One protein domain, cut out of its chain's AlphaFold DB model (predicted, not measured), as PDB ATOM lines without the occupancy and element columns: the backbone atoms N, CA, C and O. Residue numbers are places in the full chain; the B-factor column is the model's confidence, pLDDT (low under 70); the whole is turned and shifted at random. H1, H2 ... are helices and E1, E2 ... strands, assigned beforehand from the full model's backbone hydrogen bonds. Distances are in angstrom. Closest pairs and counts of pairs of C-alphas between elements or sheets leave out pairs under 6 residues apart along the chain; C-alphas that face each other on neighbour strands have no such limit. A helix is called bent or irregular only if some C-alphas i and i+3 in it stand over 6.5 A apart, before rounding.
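Overview. This is residues 2 to 126 of the 130 residues of an uncharacterized protein of Actinobacteria bacterium (UniProt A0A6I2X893). A long helical arm runs out of a small compact head, in which a strongly twisted sheet of four strands has helices over one face and its other face bare. The arm is the first part of the bent helix H1, whose residues 2 to 25 stick out free; its second part, H1b, packs over the sheet, with H2 and the short H3 over the same face. The printed part has 125 residues, with three named helices and then four named strands, H1 H2 H3 E1 E2 E3 E4; the sheet's order is E1 - E2 - E3 - E4, all antiparallel, and the class is mixed, helices and strands. The whole is only just extended, close to loose, with a radius of gyration of the C-alphas of 20.8 A and spans of 74 by 30 by 23 A.

Along the chain. H1, residues 2 to 49, was assigned as one helix by its hydrogen bonds but is bent: C-alphas 32 and 35 are 7.1 A apart. Its arm H1a, residues 2 to 32, begins at C-alpha 2 (64.557, -32.782, 16.714) and is 45.7 A long; H1b, residues 35 to 49, is 20.5 A long. H2 is residues 54 to 63, 14.7 A, and H3 residues 71 to 74. E1 is residues 82 to 89, 20.5 A, and bends by 53 degrees at residue 85; E2 is residues 95 to 101, 19.6 A. E3 is residues 109 to 114, and E4, residues 120 to 125, ends at C-alpha 125 (38.809, 1.664, -10.473).

Arrangement. H1a is not on the sheet and stands at a steep tilt of 38 degrees to H1b. H1b and H2 on one face of the sheet make two layers, helices over strands. H1b has a height over the sheet of 7.8 A; its closest C-alphas to E4 are those of Asp 42 and Thr 122, 5.8 A. H1b and H2 are close but not clearly touching, Ala 49 to Thr 55 at 6.5 A between C-alphas, and about perpendicular at 89 degrees. H2 touches H3, the closest C-alphas being those of Ala 61 and Pro 72, 5.7 A. The strands form a meander, each the antiparallel neighbour of the one before, in three hairpins. Within hydrogen-bond range are N 85 and O 98, 2.8 A, for E1 and E2; N 112 and O 97, 2.8 A, for E2 and E3; and N 111 and O 123, 2.8 A, for E3 and E4. Every O i to N i+4 pair is within range in H1a and H1b, and 5 of 6 in H2; H3 is too short for such a pair.

Size, cuts and confidence. The C-alphas of Lys 2 and Asp 52 are the two farthest apart, 75.5 A. Without the free stretch, the body spans 41 by 27 by 22 A. The printed part has no cut, and no link is long. Mean pLDDT of the printed part is 84.7, with residue 2 and residues 64 to 72 under 70.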
ATOM      1  N   LYS A   2      64.999 -34.145  16.315       66.88
ATOM      2  CA  LYS A   2      64.557 -32.782  16.714       66.88
ATOM      3  C   LYS A   2      65.318 -31.609  16.060       66.88
ATOM      4  O   LYS A   2      64.698 -30.628  15.681       66.88
ATOM      5  N   ARG A   3      66.642 -31.712  15.879       70.25
ATOM      6  CA  ARG A   3      67.451 -30.634  15.268       70.25
ATOM      7  C   ARG A   3      67.132 -30.405  13.786       70.25
ATOM      8  O   ARG A   3      67.079 -29.264  13.357       70.25
ATOM      9  N   VAL A   4      66.876 -31.474  13.030       75.25
ATOM     10  CA  VAL A   4      66.542 -31.390  11.595       75.25
ATOM     11  C   VAL A   4      65.181 -30.715  11.392       75.25
ATOM     12  O   VAL A   4      65.046 -29.877  10.510       75.25
ATOM     13  N   ALA A   5      64.208 -31.008  12.262       76.31
ATOM     14  CA  ALA A   5      62.896 -30.363  12.229       76.31
ATOM     15  C   ALA A   5      62.978 -28.846  12.478       76.31
ATOM     16  O   ALA A   5      62.320 -28.083  11.787       76.31
ATOM     17  N   VAL A   6      63.830 -28.398  13.409       80.00
ATOM     18  CA  VAL A   6      64.015 -26.962  13.693       80.00
ATOM     19  C   VAL A   6      64.600 -26.224  12.486       80.00
ATOM     20  O   VAL A   6      64.079 -25.182  12.102       80.00
ATOM     21  N   TRP A   7      65.636 -26.775  11.846       83.12
ATOM     22  CA  TRP A   7      66.231 -26.171  10.647       83.12
ATOM     23  C   TRP A   7      65.249 -26.097   9.473       83.12
ATOM     24  O   TRP A   7      65.200 -25.078   8.788       83.12
ATOM     25  N   LEU A   8      64.425 -27.131   9.281       84.69
ATOM     26  CA  LEU A   8      63.361 -27.113   8.276       84.69
ATOM     27  C   LEU A   8      62.335 -26.009   8.558       84.69
ATOM     28  O   LEU A   8      61.991 -25.265   7.645       84.69
ATOM     29  N   SER A   9      61.906 -25.836   9.811       82.94
ATOM     30  CA  SER A   9      60.985 -24.755  10.180       82.94
ATOM     31  C   SER A   9      61.572 -23.366   9.912       82.94
ATOM     32  O   SER A   9      60.869 -22.498   9.401       82.94
ATOM     33  N   PHE A  10      62.861 -23.151  10.200       85.56
ATOM     34  CA  PHE A  10      63.532 -21.882   9.897       85.56
ATOM     35  C   PHE A  10      63.615 -21.608   8.393       85.56
ATOM     36  O   PHE A  10      63.350 -20.484   7.970       85.56
ATOM     37  N   LEU A  11      63.933 -22.621   7.582       88.75
ATOM     38  CA  LEU A  11      63.968 -22.483   6.123       88.75
ATOM     39  C   LEU A  11      62.587 -22.153   5.550       88.75
ATOM     40  O   LEU A  11      62.476 -21.279   4.695       88.75
ATOM     41  N   VAL A  12      61.535 -22.801   6.056       89.56
ATOM     42  CA  VAL A  12      60.153 -22.513   5.648       89.56
ATOM     43  C   VAL A  12      59.767 -21.078   6.006       89.56
ATOM     44  O   VAL A  12      59.242 -20.362   5.157       89.56
ATOM     45  N   LEU A  13      60.073 -20.615   7.220       90.19
ATOM     46  CA  LEU A  13      59.775 -19.240   7.632       90.19
ATOM     47  C   LEU A  13      60.548 -18.203   6.808       90.19
ATOM     48  O   LEU A  13      59.966 -17.200   6.397       90.19
ATOM     49  N   ALA A  14      61.828 -18.450   6.525       88.25
ATOM     50  CA  ALA A  14      62.635 -17.572   5.683       88.25
ATOM     51  C   ALA A  14      62.095 -17.506   4.243       88.25
ATOM     52  O   ALA A  14      62.004 -16.420   3.672       88.25
ATOM     53  N   ALA A  15      61.676 -18.644   3.679       89.62
ATOM     54  CA  ALA A  15      61.056 -18.695   2.358       89.62
ATOM     55  C   ALA A  15      59.726 -17.923   2.318       89.62
ATOM     56  O   ALA A  15      59.502 -17.137   1.400       89.62
ATOM     57  N   ILE A  16      58.872 -18.082   3.336       91.44
ATOM     58  CA  ILE A  16      57.605 -17.344   3.450       91.44
ATOM     59  C   ILE A  16      57.866 -15.836   3.553       91.44
ATOM     60  O   ILE A  16      57.259 -15.061   2.818       91.44
ATOM     61  N   ALA A  17      58.792 -15.409   4.415       89.31
ATOM     62  CA  ALA A  17      59.140 -13.996   4.554       89.31
ATOM     63  C   ALA A  17      59.680 -13.406   3.239       89.31
ATOM     64  O   ALA A  17      59.298 -12.299   2.859       89.31
ATOM     65  N   GLY A  18      60.507 -14.166   2.511       86.88
ATOM     66  CA  GLY A  18      60.992 -13.786   1.184       86.88
ATOM     67  C   GLY A  18      59.864 -13.613   0.163       86.88
ATOM     68  O   GLY A  18      59.825 -12.604  -0.540       86.88
ATOM     69  N   LEU A  19      58.907 -14.546   0.119       88.88
ATOM     70  CA  LEU A  19      57.740 -14.468  -0.770       88.88
ATOM     71  C   LEU A  19      56.831 -13.274  -0.449       88.88
ATOM     72  O   LEU A  19      56.349 -12.610  -1.369       88.88
ATOM     73  N   ILE A  20      56.623 -12.975   0.837       87.94
ATOM     74  CA  ILE A  20      55.845 -11.807   1.277       87.94
ATOM     75  C   ILE A  20      56.547 -10.517   0.842       87.94
ATOM     76  O   ILE A  20      55.914  -9.652   0.238       87.94
ATOM     77  N   GLY A  21      57.855 -10.401   1.096       84.38
ATOM     78  CA  GLY A  21      58.638  -9.226   0.707       84.38
ATOM     79  C   GLY A  21      58.649  -8.998  -0.805       84.38
ATOM     80  O   GLY A  21      58.455  -7.873  -1.263       84.38
ATOM     81  N   TYR A  22      58.801 -10.068  -1.588       81.12
ATOM     82  CA  TYR A  22      58.757 -10.000  -3.047       81.12
ATOM     83  C   TYR A  22      57.379  -9.571  -3.571       81.12
ATOM     84  O   TYR A  22      57.288  -8.673  -4.407       81.12
ATOM     85  N   SER A  23      56.302 -10.148  -3.029       78.12
ATOM     86  CA  SER A  23      54.925  -9.775  -3.385       78.12
ATOM     87  C   SER A  23      54.631  -8.307  -3.069       78.12
ATOM     88  O   SER A  23      54.050  -7.599  -3.890       78.12
ATOM     89  N   PHE A  24      55.076  -7.826  -1.906       80.75
ATOM     90  CA  PHE A  24      54.915  -6.427  -1.512       80.75
ATOM     91  C   PHE A  24      55.677  -5.478  -2.445       80.75
ATOM     92  O   PHE A  24      55.141  -4.454  -2.864       80.75
ATOM     93  N   TRP A  25      56.908  -5.836  -2.818       80.50
ATOM     94  CA  TRP A  25      57.711  -5.045  -3.747       80.50
ATOM     95  C   TRP A  25      57.058  -4.929  -5.131       80.50
ATOM     96  O   TRP A  25      56.976  -3.828  -5.676       80.50
ATOM     97  N   LEU A  26      56.541  -6.036  -5.676       76.81
ATOM     98  CA  LEU A  26      55.809  -6.026  -6.947       76.81
ATOM     99  C   LEU A  26      54.550  -5.154  -6.876       76.81
ATOM    100  O   LEU A  26      54.315  -4.348  -7.775       76.81
ATOM    101  N   ASN A  27      53.777  -5.279  -5.795       74.31
ATOM    102  CA  ASN A  27      52.540  -4.526  -5.619       74.31
ATOM    103  C   ASN A  27      52.796  -3.012  -5.535       74.31
ATOM    104  O   ASN A  27      52.159  -2.244  -6.250       74.31
ATOM    105  N   ASN A  28      53.798  -2.587  -4.758       78.00
ATOM    106  CA  ASN A  28      54.170  -1.173  -4.669       78.00
ATOM    107  C   ASN A  28      54.619  -0.605  -6.017       78.00
ATOM    108  O   ASN A  28      54.305   0.535  -6.345       78.00
ATOM    109  N   ARG A  29      55.353  -1.394  -6.809       76.44
ATOM    110  CA  ARG A  29      55.795  -0.960  -8.134       76.44
ATOM    111  C   ARG A  29      54.611  -0.764  -9.082       76.44
ATOM    112  O   ARG A  29      54.579   0.229  -9.806       76.44
ATOM    113  N   ALA A  30      53.634  -1.672  -9.048       76.94
ATOM    114  CA  ALA A  30      52.398  -1.521  -9.807       76.94
ATOM    115  C   ALA A  30      51.624  -0.265  -9.371       76.94
ATOM    116  O   ALA A  30      51.209   0.514 -10.224       76.94
ATOM    117  N   ASP A  31      51.522  -0.005  -8.063       80.94
ATOM    118  CA  ASP A  31      50.847   1.181  -7.513       80.94
ATOM    119  C   ASP A  31      51.493   2.494  -7.962       80.94
ATOM    120  O   ASP A  31      50.796   3.434  -8.343       80.94
ATOM    121  N   THR A  32      52.827   2.553  -7.998       86.38
ATOM    122  CA  THR A  32      53.540   3.752  -8.470       86.38
ATOM    123  C   THR A  32      53.321   4.056  -9.952       86.38
ATOM    124  O   THR A  32      53.493   5.201 -10.359       86.38
ATOM    125  N   ALA A  33      52.921   3.062 -10.752       88.38
ATOM    126  CA  ALA A  33      52.674   3.216 -12.184       88.38
ATOM    127  C   ALA A  33      51.210   3.579 -12.522       88.38
ATOM    128  O   ALA A  33      50.914   3.915 -13.668       88.38
ATOM    129  N   VAL A  34      50.288   3.564 -11.548       89.56
ATOM    130  CA  VAL A  34      48.862   3.888 -11.763       89.56
ATOM    131  C   VAL A  34      48.629   5.302 -12.320       89.56
ATOM    132  O   VAL A  34      47.779   5.444 -13.202       89.56
ATOM    133  N   PRO A  35      49.349   6.355 -11.880       93.12
ATOM    134  CA  PRO A  35      49.194   7.684 -12.471       93.12
ATOM    135  C   PRO A  35      49.584   7.722 -13.952       93.12
ATOM    136  O   PRO A  35      48.908   8.371 -14.746       93.12
ATOM    137  N   GLU A  36      50.636   6.993 -14.337       93.56
ATOM    138  CA  GLU A  36      51.059   6.893 -15.737       93.56
ATOM    139  C   GLU A  36      50.023   6.136 -16.572       93.56
ATOM    140  O   GLU A  36      49.642   6.599 -17.646       93.56
ATOM    141  N   LEU A  37      49.513   5.014 -16.054       92.88
ATOM    142  CA  LEU A  37      48.423   4.279 -16.690       92.88
ATOM    143  C   LEU A  37      47.195   5.179 -16.886       92.88
ATOM    144  O   LEU A  37      46.641   5.234 -17.981       92.88
ATOM    145  N   SER A  38      46.812   5.934 -15.853       93.75
ATOM    146  CA  SER A  38      45.666   6.849 -15.908       93.75
ATOM    147  C   SER A  38      45.850   7.916 -16.980       93.75
ATOM    148  O   SER A  38      44.949   8.133 -17.779       93.75
ATOM    149  N   PHE A  39      47.039   8.515 -17.060       94.81
ATOM    150  CA  PHE A  39      47.369   9.508 -18.078       94.81
ATOM    151  C   PHE A  39      47.303   8.947 -19.508       94.81
ATOM    152  O   PHE A  39      46.802   9.612 -20.417       94.81
ATOM    153  N   ARG A  40      47.786   7.716 -19.728       95.00
ATOM    154  CA  ARG A  40      47.723   7.065 -21.048       95.00
ATOM    155  C   ARG A  40      46.292   6.751 -21.464       95.00
ATOM    156  O   ARG A  40      45.937   7.001 -22.614       95.00
ATOM    157  N   VAL A  41      45.490   6.226 -20.539       94.94
ATOM    158  CA  VAL A  41      44.060   5.978 -20.763       94.94
ATOM    159  C   VAL A  41      43.353   7.290 -21.092       94.94
ATOM    160  O   VAL A  41      42.650   7.360 -22.093       94.94
ATOM    161  N   ASP A  42      43.591   8.335 -20.300       94.50
ATOM    162  CA  ASP A  42      42.986   9.655 -20.488       94.50
ATOM    163  C   ASP A  42      43.282  10.213 -21.874       94.50
ATOM    164  O   ASP A  42      42.368  10.525 -22.628       94.50
ATOM    165  N   THR A  43      44.560  10.217 -22.258       94.00
ATOM    166  CA  THR A  43      45.003  10.714 -23.561       94.00
ATOM    167  C   THR A  43      44.364   9.927 -24.706       94.00
ATOM    168  O   THR A  43      43.807  10.522 -25.625       94.00
ATOM    169  N   ALA A  44      44.413   8.594 -24.662       93.56
ATOM    170  CA  ALA A  44      43.880   7.753 -25.732       93.56
ATOM    171  C   ALA A  44      42.358   7.899 -25.881       93.56
ATOM    172  O   ALA A  44      41.847   8.008 -26.996       93.56
ATOM    173  N   VAL A  45      41.632   7.932 -24.760       92.50
ATOM    174  CA  VAL A  45      40.173   8.073 -24.753       92.50
ATOM    175  C   VAL A  45      39.753   9.487 -25.132       92.50
ATOM    176  O   VAL A  45      38.830   9.631 -25.925       92.50
ATOM    177  N   ALA A  46      40.443  10.523 -24.655       92.06
ATOM    178  CA  ALA A  46      40.178  11.904 -25.050       92.06
ATOM    179  C   ALA A  46      40.400  12.117 -26.552       92.06
ATOM    180  O   ALA A  46      39.563  12.735 -27.207       92.06
ATOM    181  N   MET A  47      41.475  11.554 -27.116       89.94
ATOM    182  CA  MET A  47      41.720  11.591 -28.560       89.94
ATOM    183  C   MET A  47      40.618  10.877 -29.348       89.94
ATOM    184  O   MET A  47      40.175  11.399 -30.365       89.94
ATOM    185  N   ALA A  48      40.149   9.718 -28.876       88.38
ATOM    186  CA  ALA A  48      39.040   9.008 -29.511       88.38
ATOM    187  C   ALA A  48      37.704   9.755 -29.370       88.38
ATOM    188  O   ALA A  48      36.921   9.784 -30.310       88.38
ATOM    189  N   ALA A  49      37.456  10.403 -28.230       87.12
ATOM    190  CA  ALA A  49      36.249  11.191 -27.986       87.12
ATOM    191  C   ALA A  49      36.173  12.471 -28.833       87.12
ATOM    192  O   ALA A  49      35.085  13.003 -29.021       87.12
ATOM    193  N   HIS A  50      37.306  12.952 -29.358       85.00
ATOM    194  CA  HIS A  50      37.345  14.046 -30.335       85.00
ATOM    195  C   HIS A  50      36.978  13.601 -31.761       85.00
ATOM    196  O   HIS A  50      36.790  14.460 -32.619       85.00
ATOM    197  N   ASP A  51      36.902  12.294 -32.037       83.25
ATOM    198  CA  ASP A  51      36.387  11.788 -33.310       83.25
ATOM    199  C   ASP A  51      34.855  11.850 -33.317       83.25
ATOM    200  O   ASP A  51      34.183  11.293 -32.437       83.25
ATOM    201  N   ASP A  52      34.301  12.516 -34.331       74.38
ATOM    202  CA  ASP A  52      32.865  12.734 -34.458       74.38
ATOM    203  C   ASP A  52      32.114  11.389 -34.438       74.38
ATOM    204  O   ASP A  52      32.322  10.481 -35.253       74.38
ATOM    205  N   GLY A  53      31.211  11.255 -33.465       80.56
ATOM    206  CA  GLY A  53      30.348  10.089 -33.310       80.56
ATOM    207  C   GLY A  53      30.985   8.883 -32.612       80.56
ATOM    208  O   GLY A  53      30.350   7.832 -32.567       80.56
ATOM    209  N   PHE A  54      32.191   8.979 -32.039       85.56
ATOM    210  CA  PHE A  54      32.760   7.894 -31.224       85.56
ATOM    211  C   PHE A  54      31.835   7.480 -30.069       85.56
ATOM    212  O   PHE A  54      31.471   6.305 -29.946       85.56
ATOM    213  N   THR A  55      31.395   8.453 -29.268       82.31
ATOM    214  CA  THR A  55      30.467   8.234 -28.150       82.31
ATOM    215  C   THR A  55      29.135   7.663 -28.637       82.31
ATOM    216  O   THR A  55      28.628   6.702 -28.062       82.31
ATOM    217  N   ASP A  56      28.609   8.167 -29.757       84.81
ATOM    218  CA  ASP A  56      27.368   7.664 -30.355       84.81
ATOM    219  C   ASP A  56      27.499   6.215 -30.829       84.81
ATOM    220  O   ASP A  56      26.583   5.417 -30.623       84.81
ATOM    221  N   ARG A  57      28.642   5.838 -31.419       85.00
ATOM    222  CA  ARG A  57      28.929   4.451 -31.821       85.00
ATOM    223  C   ARG A  57      28.978   3.524 -30.613       85.00
ATOM    224  O   ARG A  57      28.430   2.427 -30.686       85.00
ATOM    225  N   LEU A  58      29.573   3.962 -29.505       81.94
ATOM    226  CA  LEU A  58      29.593   3.204 -28.251       81.94
ATOM    227  C   LEU A  58      28.184   3.049 -27.659       81.94
ATOM    228  O   LEU A  58      27.771   1.938 -27.326       81.94
ATOM    229  N   ILE A  59      27.406   4.131 -27.591       82.12
ATOM    230  CA  ILE A  59      26.013   4.101 -27.117       82.12
ATOM    231  C   ILE A  59      25.132   3.244 -28.034       82.12
ATOM    232  O   ILE A  59      24.222   2.558 -27.573       82.12
ATOM    233  N   TRP A  60      25.367   3.273 -29.341       82.25
ATOM    234  CA  TRP A  60      24.664   2.408 -30.278       82.25
ATOM    235  C   TRP A  60      25.056   0.943 -30.066       82.25
ATOM    236  O   TRP A  60      24.176   0.090 -29.955       82.25
ATOM    237  N   ALA A  61      26.352   0.654 -29.912       77.88
ATOM    238  CA  ALA A  61      26.859  -0.692 -29.659       77.88
ATOM    239  C   ALA A  61      26.296  -1.303 -28.363       77.88
ATOM    240  O   ALA A  61      26.028  -2.501 -28.340       77.88
ATOM    241  N   SER A  62      26.033  -0.501 -27.322       76.44
ATOM    242  CA  SER A  62      25.393  -0.996 -26.089       76.44
ATOM    243  C   SER A  62      23.934  -1.424 -26.274       76.44
ATOM    244  O   SER A  62      23.438  -2.272 -25.535       76.44
ATOM    245  N   LYS A  63      23.235  -0.853 -27.262       76.75
ATOM    246  CA  LYS A  63      21.815  -1.126 -27.546       76.75
ATOM    247  C   LYS A  63      21.616  -2.304 -28.492       76.75
ATOM    248  O   LYS A  63      20.528  -2.878 -28.549       76.75
ATOM    249  N   VAL A  64      22.645  -2.659 -29.255       69.38
ATOM    250  CA  VAL A  64      22.591  -3.752 -30.221       69.38
ATOM    251  C   VAL A  64      22.836  -5.069 -29.482       69.38
ATOM    252  O   VAL A  64      23.963  -5.520 -29.300       69.38
ATOM    253  N   SER A  65      21.738  -5.703 -29.067       50.34
ATOM    254  CA  SER A  65      21.692  -6.976 -28.324       50.34
ATOM    255  C   SER A  65      22.375  -8.164 -29.019       50.34
ATOM    256  O   SER A  65      22.575  -9.207 -28.396       50.34
ATOM    257  N   SER A  66      22.742  -8.030 -30.298       47.56
ATOM    258  CA  SER A  66      23.471  -9.051 -31.056       47.56
ATOM    259  C   SER A  66      24.980  -9.063 -30.799       47.56
ATOM    260  O   SER A  66      25.644  -9.995 -31.246       47.56
ATOM    261  N   PHE A  67      25.539  -8.092 -30.069       49.44
ATOM    262  CA  PHE A  67      26.932  -8.143 -29.614       49.44
ATOM    263  C   PHE A  67      27.077  -9.010 -28.355       49.44
ATOM    264  O   PHE A  67      27.506  -8.561 -27.298       49.44
ATOM    265  N   GLN A  68      26.718 -10.290 -28.467       40.94
ATOM    266  CA  GLN A  68      27.192 -11.308 -27.532       40.94
ATOM    267  C   GLN A  68      28.650 -11.642 -27.905       40.94
ATOM    268  O   GLN A  68      28.902 -12.560 -28.681       40.94
ATOM    269  N   GLY A  69      29.600 -10.826 -27.432       52.41
ATOM    270  CA  GLY A  69      31.049 -10.936 -27.677       52.41
ATOM    271  C   GLY A  69      31.787  -9.609 -27.432       52.41
ATOM    272  O   GLY A  69      31.136  -8.616 -27.110       52.41
ATOM    273  N   ASP A  70      33.114  -9.573 -27.638       55.91
ATOM    274  CA  ASP A  70      34.037  -8.414 -27.482       55.91
ATOM    275  C   ASP A  70      33.688  -7.160 -28.331       55.91
ATOM    276  O   ASP A  70      34.511  -6.274 -28.532       55.91
ATOM    277  N   GLY A  71      32.476  -7.050 -28.873       64.38
ATOM    278  CA  GLY A  71      32.067  -6.031 -29.839       64.38
ATOM    279  C   GLY A  71      32.210  -4.583 -29.367       64.38
ATOM    280  O   GLY A  71      32.904  -3.816 -30.030       64.38
ATOM    281  N   PRO A  72      31.603  -4.180 -28.233       66.62
ATOM    282  CA  PRO A  72      31.772  -2.824 -27.709       66.62
ATOM    283  C   PRO A  72      33.219  -2.557 -27.275       66.62
ATOM    284  O   PRO A  72      33.697  -1.431 -27.370       66.62
ATOM    285  N   LEU A  73      33.928  -3.606 -26.845       74.81
ATOM    286  CA  LEU A  73      35.338  -3.542 -26.466       74.81
ATOM    287  C   LEU A  73      36.245  -3.312 -27.684       74.81
ATOM    288  O   LEU A  73      37.245  -2.616 -27.565       74.81
ATOM    289  N   ALA A  74      35.870  -3.805 -28.868       76.25
ATOM    290  CA  ALA A  74      36.595  -3.563 -30.117       76.25
ATOM    291  C   ALA A  74      36.524  -2.102 -30.591       76.25
ATOM    292  O   ALA A  74      37.343  -1.681 -31.407       76.25
ATOM    293  N   LEU A  75      35.552  -1.329 -30.096       82.62
ATOM    294  CA  LEU A  75      35.487   0.114 -30.327       82.62
ATOM    295  C   LEU A  75      36.363   0.894 -29.345       82.62
ATOM    296  O   LEU A  75      36.655   2.056 -29.610       82.62
ATOM    297  N   ALA A  76      36.776   0.300 -28.224       87.44
ATOM    298  CA  ALA A  76      37.593   0.995 -27.244       87.44
ATOM    299  C   ALA A  76      38.981   1.330 -27.829       87.44
ATOM    300  O   ALA A  76      39.583   0.499 -28.516       87.44
ATOM    301  N   PRO A  77      39.516   2.535 -27.571       90.69
ATOM    302  CA  PRO A  77      40.836   2.911 -28.045       90.69
ATOM    303  C   PRO A  77      41.917   2.017 -27.441       90.69
ATOM    304  O   PRO A  77      41.879   1.642 -26.269       90.69
ATOM    305  N   VAL A  78      42.924   1.708 -28.253       91.44
ATOM    306  CA  VAL A  78      44.077   0.924 -27.812       91.44
ATOM    307  C   VAL A  78      44.942   1.781 -26.893       91.44
ATOM    308  O   VAL A  78      45.427   2.841 -27.289       91.44
ATOM    309  N   VAL A  79      45.178   1.293 -25.678       93.69
ATOM    310  CA  VAL A  79      46.060   1.933 -24.700       93.69
ATOM    311  C   VAL A  79      47.332   1.108 -24.578       93.69
ATOM    312  O   VAL A  79      47.297  -0.070 -24.238       93.69
ATOM    313  N   ALA A  80      48.482   1.726 -24.844       91.81
ATOM    314  CA  ALA A  80      49.768   1.060 -24.679       91.81
ATOM    315  C   ALA A  80      49.972   0.652 -23.216       91.81
ATOM    316  O   ALA A  80      50.189   1.503 -22.345       91.81
ATOM    317  N   GLY A  81      49.941  -0.657 -22.999       91.12
ATOM    318  CA  GLY A  81      50.167  -1.280 -21.711       91.12
ATOM    319  C   GLY A  81      48.941  -1.529 -20.852       91.12
ATOM    320  O   GLY A  81      49.055  -1.772 -19.650       91.12
ATOM    321  N   ALA A  82      47.767  -1.468 -21.473       94.00
ATOM    322  CA  ALA A  82      46.516  -1.831 -20.846       94.00
ATOM    323  C   ALA A  82      45.568  -2.481 -21.849       94.00
ATOM    324  O   ALA A  82      45.644  -2.237 -23.052       94.00
ATOM    325  N   GLU A  83      44.652  -3.289 -21.344       92.69
ATOM    326  CA  GLU A  83      43.575  -3.890 -22.121       92.69
ATOM    327  C   GLU A  83      42.224  -3.434 -21.584       92.69
ATOM    328  O   GLU A  83      42.067  -3.209 -20.384       92.69
ATOM    329  N   VAL A  84      41.238  -3.273 -22.465       90.88
ATOM    330  CA  VAL A  84      39.887  -2.948 -22.018       90.88
ATOM    331  C   VAL A  84      39.235  -4.217 -21.456       90.88
ATOM    332  O   VAL A  84      39.240  -5.272 -22.085       90.88
ATOM    333  N   ARG A  85      38.693  -4.124 -20.245       89.31
ATOM    334  CA  ARG A  85      38.108  -5.246 -19.497       89.31
ATOM    335  C   ARG A  85      36.599  -5.210 -19.457       89.31
ATOM    336  O   ARG A  85      35.962  -6.260 -19.484       89.31
ATOM    337  N   SER A  86      36.024  -4.021 -19.352       87.56
ATOM    338  CA  SER A  86      34.577  -3.868 -19.328       87.56
ATOM    339  C   SER A  86      34.137  -2.558 -19.956       87.56
ATOM    340  O   SER A  86      34.895  -1.590 -20.077       87.56
ATOM    341  N   PHE A  87      32.883  -2.577 -20.379       87.50
ATOM    342  CA  PHE A  87      32.181  -1.471 -20.989       87.50
ATOM    343  C   PHE A  87      30.770  -1.435 -20.417       87.50
ATOM    344  O   PHE A  87      30.091  -2.464 -20.371       87.50
ATOM    345  N   SER A  88      30.317  -0.255 -20.015       86.31
ATOM    346  CA  SER A  88      28.934  -0.030 -19.610       86.31
ATOM    347  C   SER A  88      28.463   1.358 -20.023       86.31
ATOM    348  O   SER A  88      29.256   2.263 -20.273       86.31
ATOM    349  N   VAL A  89      27.145   1.519 -20.126       88.00
ATOM    350  CA  VAL A  89      26.508   2.809 -20.411       88.00
ATOM    351  C   VAL A  89      25.452   3.049 -19.344       88.00
ATOM    352  O   VAL A  89      24.600   2.189 -19.113       88.00
ATOM    353  N   SER A  90      25.521   4.192 -18.665       86.00
ATOM    354  CA  SER A  90      24.523   4.578 -17.670       86.00
ATOM    355  C   SER A  90      23.214   5.020 -18.335       86.00
ATOM    356  O   SER A  90      23.165   5.316 -19.530       86.00
ATOM    357  N   LEU A  91      22.139   5.113 -17.546       81.62
ATOM    358  CA  LEU A  91      20.862   5.668 -18.016       81.62
ATOM    359  C   LEU A  91      20.990   7.130 -18.468       81.62
ATOM    360  O   LEU A  91      20.273   7.550 -19.372       81.62
ATOM    361  N   ASP A  92      21.941   7.863 -17.890       86.31
ATOM    362  CA  ASP A  92      22.254   9.249 -18.247       86.31
ATOM    363  C   ASP A  92      23.131   9.347 -19.511       86.31
ATOM    364  O   ASP A  92      23.556  10.433 -19.895       86.31
ATOM    365  N   GLY A  93      23.431   8.216 -20.163       84.12
ATOM    366  CA  GLY A  93      24.229   8.159 -21.388       84.12
ATOM    367  C   GLY A  93      25.739   8.255 -21.170       84.12
ATOM    368  O   GLY A  93      26.477   8.349 -22.147       84.12
ATOM    369  N   ILE A  94      26.215   8.206 -19.920       89.44
ATOM    370  CA  ILE A  94      27.651   8.182 -19.622       89.44
ATOM    371  C   ILE A  94      28.199   6.817 -20.012       89.44
ATOM    372  O   ILE A  94      27.740   5.789 -19.509       89.44
ATOM    373  N   VAL A  95      29.204   6.813 -20.877       90.31
ATOM    374  CA  VAL A  95      29.914   5.604 -21.271       90.31
ATOM    375  C   VAL A  95      31.096   5.392 -20.336       90.31
ATOM    376  O   VAL A  95      31.928   6.279 -20.180       90.31
ATOM    377  N   ARG A  96      31.200   4.211 -19.731       91.56
ATOM    378  CA  ARG A  96      32.339   3.810 -18.905       91.56
ATOM    379  C   ARG A  96      33.122   2.704 -19.596       91.56
ATOM    380  O   ARG A  96      32.563   1.661 -19.923       91.56
ATOM    381  N   LEU A  97      34.425   2.916 -19.748       91.69
ATOM    382  CA  LEU A  97      35.401   1.909 -20.168       91.69
ATOM    383  C   LEU A  97      36.353   1.628 -19.008       91.69
ATOM    384  O   LEU A  97      36.888   2.565 -18.420       91.69
ATOM    385  N   ILE A  98      36.582   0.360 -18.676       93.19
ATOM    386  CA  ILE A  98      37.576  -0.026 -17.667       93.19
ATOM    387  C   ILE A  98      38.769  -0.651 -18.368       93.19
ATOM    388  O   ILE A  98      38.609  -1.626 -19.095       93.19
ATOM    389  N   TYR A  99      39.956  -0.110 -18.111       93.75
ATOM    390  CA  TYR A  99      41.227  -0.631 -18.596       93.75
ATOM    391  C   TYR A  99      41.983  -1.307 -17.463       93.75
ATOM    392  O   TYR A  99      42.110  -0.715 -16.393       93.75
ATOM    393  N   GLU A 100      42.503  -2.505 -17.704       94.56
ATOM    394  CA  GLU A 100      43.424  -3.217 -16.820       94.56
ATOM    395  C   GLU A 100      44.848  -3.093 -17.350       94.56
ATOM    396  O   GLU A 100      45.120  -3.388 -18.511       94.56
ATOM    397  N   GLY A 101      45.759  -2.639 -16.494       93.12
ATOM    398  CA  GLY A 101      47.182  -2.590 -16.790       93.12
ATOM    399  C   GLY A 101      47.745  -3.991 -17.015       93.12
ATOM    400  O   GLY A 101      47.556  -4.875 -16.175       93.12
ATOM    401  N   THR A 102      48.449  -4.196 -18.128       90.88
ATOM    402  CA  THR A 102      49.033  -5.494 -18.502       90.88
ATOM    403  C   THR A 102      50.534  -5.520 -18.226       90.88
ATOM    404  O   THR A 102      51.000  -6.311 -17.406       90.88
ATOM    405  N   ASP A 103      51.295  -4.619 -18.846       88.00
ATOM    406  CA  ASP A 103      52.718  -4.383 -18.560       88.00
ATOM    407  C   ASP A 103      52.931  -3.141 -17.666       88.00
ATOM    408  O   ASP A 103      53.840  -3.120 -16.830       88.00
ATOM    409  N   LEU A 104      52.053  -2.140 -17.779       83.69
ATOM    410  CA  LEU A 104      52.042  -0.908 -17.005       83.69
ATOM    411  C   LEU A 104      51.000  -1.007 -15.890       83.69
ATOM    412  O   LEU A 104      49.815  -1.145 -16.154       83.69
ATOM    413  N   ALA A 105      51.447  -0.901 -14.637       88.81
ATOM    414  CA  ALA A 105      50.626  -1.140 -13.445       88.81
ATOM    415  C   ALA A 105      49.825  -2.468 -13.507       88.81
ATOM    416  O   ALA A 105      48.594  -2.442 -13.458       88.81
ATOM    417  N   PRO A 106      50.503  -3.636 -13.598       89.31
ATOM    418  CA  PRO A 106      49.842  -4.923 -13.814       89.31
ATOM    419  C   PRO A 106      48.738  -5.208 -12.790       89.31
ATOM    420  O   PRO A 106      48.977  -5.130 -11.580       89.31
ATOM    421  N   GLY A 107      47.537  -5.541 -13.267       87.44
ATOM    422  CA  GLY A 107      46.379  -5.848 -12.419       87.44
ATOM    423  C   GLY A 107      45.775  -4.635 -11.699       87.44
ATOM    424  O   GLY A 107      45.001  -4.795 -10.748       87.44
ATOM    425  N   ARG A 108      46.140  -3.411 -12.100       92.19
ATOM    426  CA  ARG A 108      45.471  -2.174 -11.680       92.19
ATOM    427  C   ARG A 108      44.531  -1.702 -12.764       92.19
ATOM    428  O   ARG A 108      44.860  -1.776 -13.943       92.19
ATOM    429  N   CYS A 109      43.384  -1.182 -12.341       93.56
ATOM    430  CA  CYS A 109      42.370  -0.718 -13.265       93.56
ATOM    431  C   CYS A 109      42.134   0.782 -13.188       93.56
ATOM    432  O   CYS A 109      42.175   1.399 -12.121       93.56
ATOM    433  N   VAL A 110      41.853   1.355 -14.352       95.25
ATOM    434  CA  VAL A 110      41.461   2.751 -14.530       95.25
ATOM    435  C   VAL A 110      40.150   2.766 -15.297       95.25
ATOM    436  O   VAL A 110      40.030   2.141 -16.347       95.25
ATOM    437  N   ALA A 111      39.162   3.476 -14.763       94.50
ATOM    438  CA  ALA A 111      37.929   3.769 -15.474       94.50
ATOM    439  C   ALA A 111      38.075   5.090 -16.231       94.50
ATOM    440  O   ALA A 111      38.552   6.073 -15.662       94.50
ATOM    441  N   ALA A 112      37.621   5.107 -17.479       94.69
ATOM    442  CA  ALA A 112      37.382   6.304 -18.267       94.69
ATOM    443  C   ALA A 112      35.870   6.485 -18.435       94.69
ATOM    444  O   ALA A 112      35.206   5.647 -19.045       94.69
ATOM    445  N   ASP A 113      35.343   7.564 -17.862       93.69
ATOM    446  CA  ASP A 113      33.953   7.988 -17.994       93.69
ATOM    447  C   ASP A 113      33.870   9.050 -19.098       93.69
ATOM    448  O   ASP A 113      34.534  10.081 -19.013       93.69
ATOM    449  N   ILE A 114      33.064   8.799 -20.125       92.81
ATOM    450  CA  ILE A 114      32.839   9.691 -21.263       92.81
ATOM    451  C   ILE A 114      31.401  10.201 -21.174       92.81
ATOM    452  O   ILE A 114      30.457   9.405 -21.163       92.81
ATOM    453  N   THR A 115      31.217  11.515 -21.088       90.88
ATOM    454  CA  THR A 115      29.879  12.120 -21.061       90.88
ATOM    455  C   THR A 115      29.266  12.168 -22.465       90.88
ATOM    456  O   THR A 115      29.999  12.081 -23.456       90.88
ATOM    457  N   PRO A 116      27.937  12.338 -22.593       84.50
ATOM    458  CA  PRO A 116      27.287  12.512 -23.894       84.50
ATOM    459  C   PRO A 116      27.856  13.679 -24.715       84.50
ATOM    460  O   PRO A 116      27.839  13.641 -25.940       84.50
ATOM    461  N   GLU A 117      28.398  14.699 -24.050       86.00
ATOM    462  CA  GLU A 117      29.039  15.863 -24.671       86.00
ATOM    463  C   GLU A 117      30.500  15.604 -25.087       86.00
ATOM    464  O   GLU A 117      31.160  16.510 -25.592       86.00
ATOM    465  N   GLY A 118      31.024  14.394 -24.860       84.56
ATOM    466  CA  GLY A 118      32.387  14.000 -25.222       84.56
ATOM    467  C   GLY A 118      33.461  14.372 -24.197       84.56
ATOM    468  O   GLY A 118      34.649  14.212 -24.478       84.56
ATOM    469  N   ALA A 119      33.089  14.845 -23.002       90.25
ATOM    470  CA  ALA A 119      34.059  15.089 -21.936       90.25
ATOM    471  C   ALA A 119      34.542  13.762 -21.332       90.25
ATOM    472  O   ALA A 119      33.733  12.874 -21.068       90.25
ATOM    473  N   VAL A 120      35.848  13.641 -21.086       92.69
ATOM    474  CA  VAL A 120      36.476  12.419 -20.564       92.69
ATOM    475  C   VAL A 120      36.999  12.657 -19.151       92.69
ATOM    476  O   VAL A 120      37.673  13.651 -18.890       92.69
ATOM    477  N   PHE A 121      36.698  11.729 -18.245       93.50
ATOM    478  CA  PHE A 121      37.180  11.726 -16.868       93.50
ATOM    479  C   PHE A 121      37.783  10.370 -16.527       93.50
ATOM    480  O   PHE A 121      37.094   9.349 -16.554       93.50
ATOM    481  N   THR A 122      39.057  10.356 -16.150       94.00
ATOM    482  CA  THR A 122      39.749   9.135 -15.738       94.00
ATOM    483  C   THR A 122      39.936   9.053 -14.229       94.00
ATOM    484  O   THR A 122      40.177  10.051 -13.547       94.00
ATOM    485  N   LYS A 123      39.805   7.843 -13.677       93.56
ATOM    486  CA  LYS A 123      40.042   7.578 -12.252       93.56
ATOM    487  C   LYS A 123      40.453   6.129 -11.995       93.56
ATOM    488  O   LYS A 123      40.022   5.240 -12.733       93.56
ATOM    489  N   PRO A 124      41.210   5.853 -10.920       92.38
ATOM    490  CA  PRO A 124      41.422   4.487 -10.452       92.38
ATOM    491  C   PRO A 124      40.086   3.767 -10.212       92.38
ATOM    492  O   PRO A 124      39.139   4.362  -9.692       92.38
ATOM    493  N   SER A 125      40.013   2.491 -10.585       92.06
ATOM    494  CA  SER A 125      38.809   1.664 -10.473       92.06
ATOM    495  C   SER A 125      39.142   0.231 -10.053       92.06
ATOM    496  O   SER A 125      40.290  -0.207 -10.127       92.06
ATOM    497  N   ASP A 126      38.122  -0.512  -9.628       87.31
ATOM    498  CA  ASP A 126      38.212  -1.961  -9.445       87.31
ATOM    499  C   ASP A 126      38.001  -2.663 -10.796       87.31
ATOM    500  O   ASP A 126      37.056  -2.358 -11.529       87.31
TER     501      ASP A 126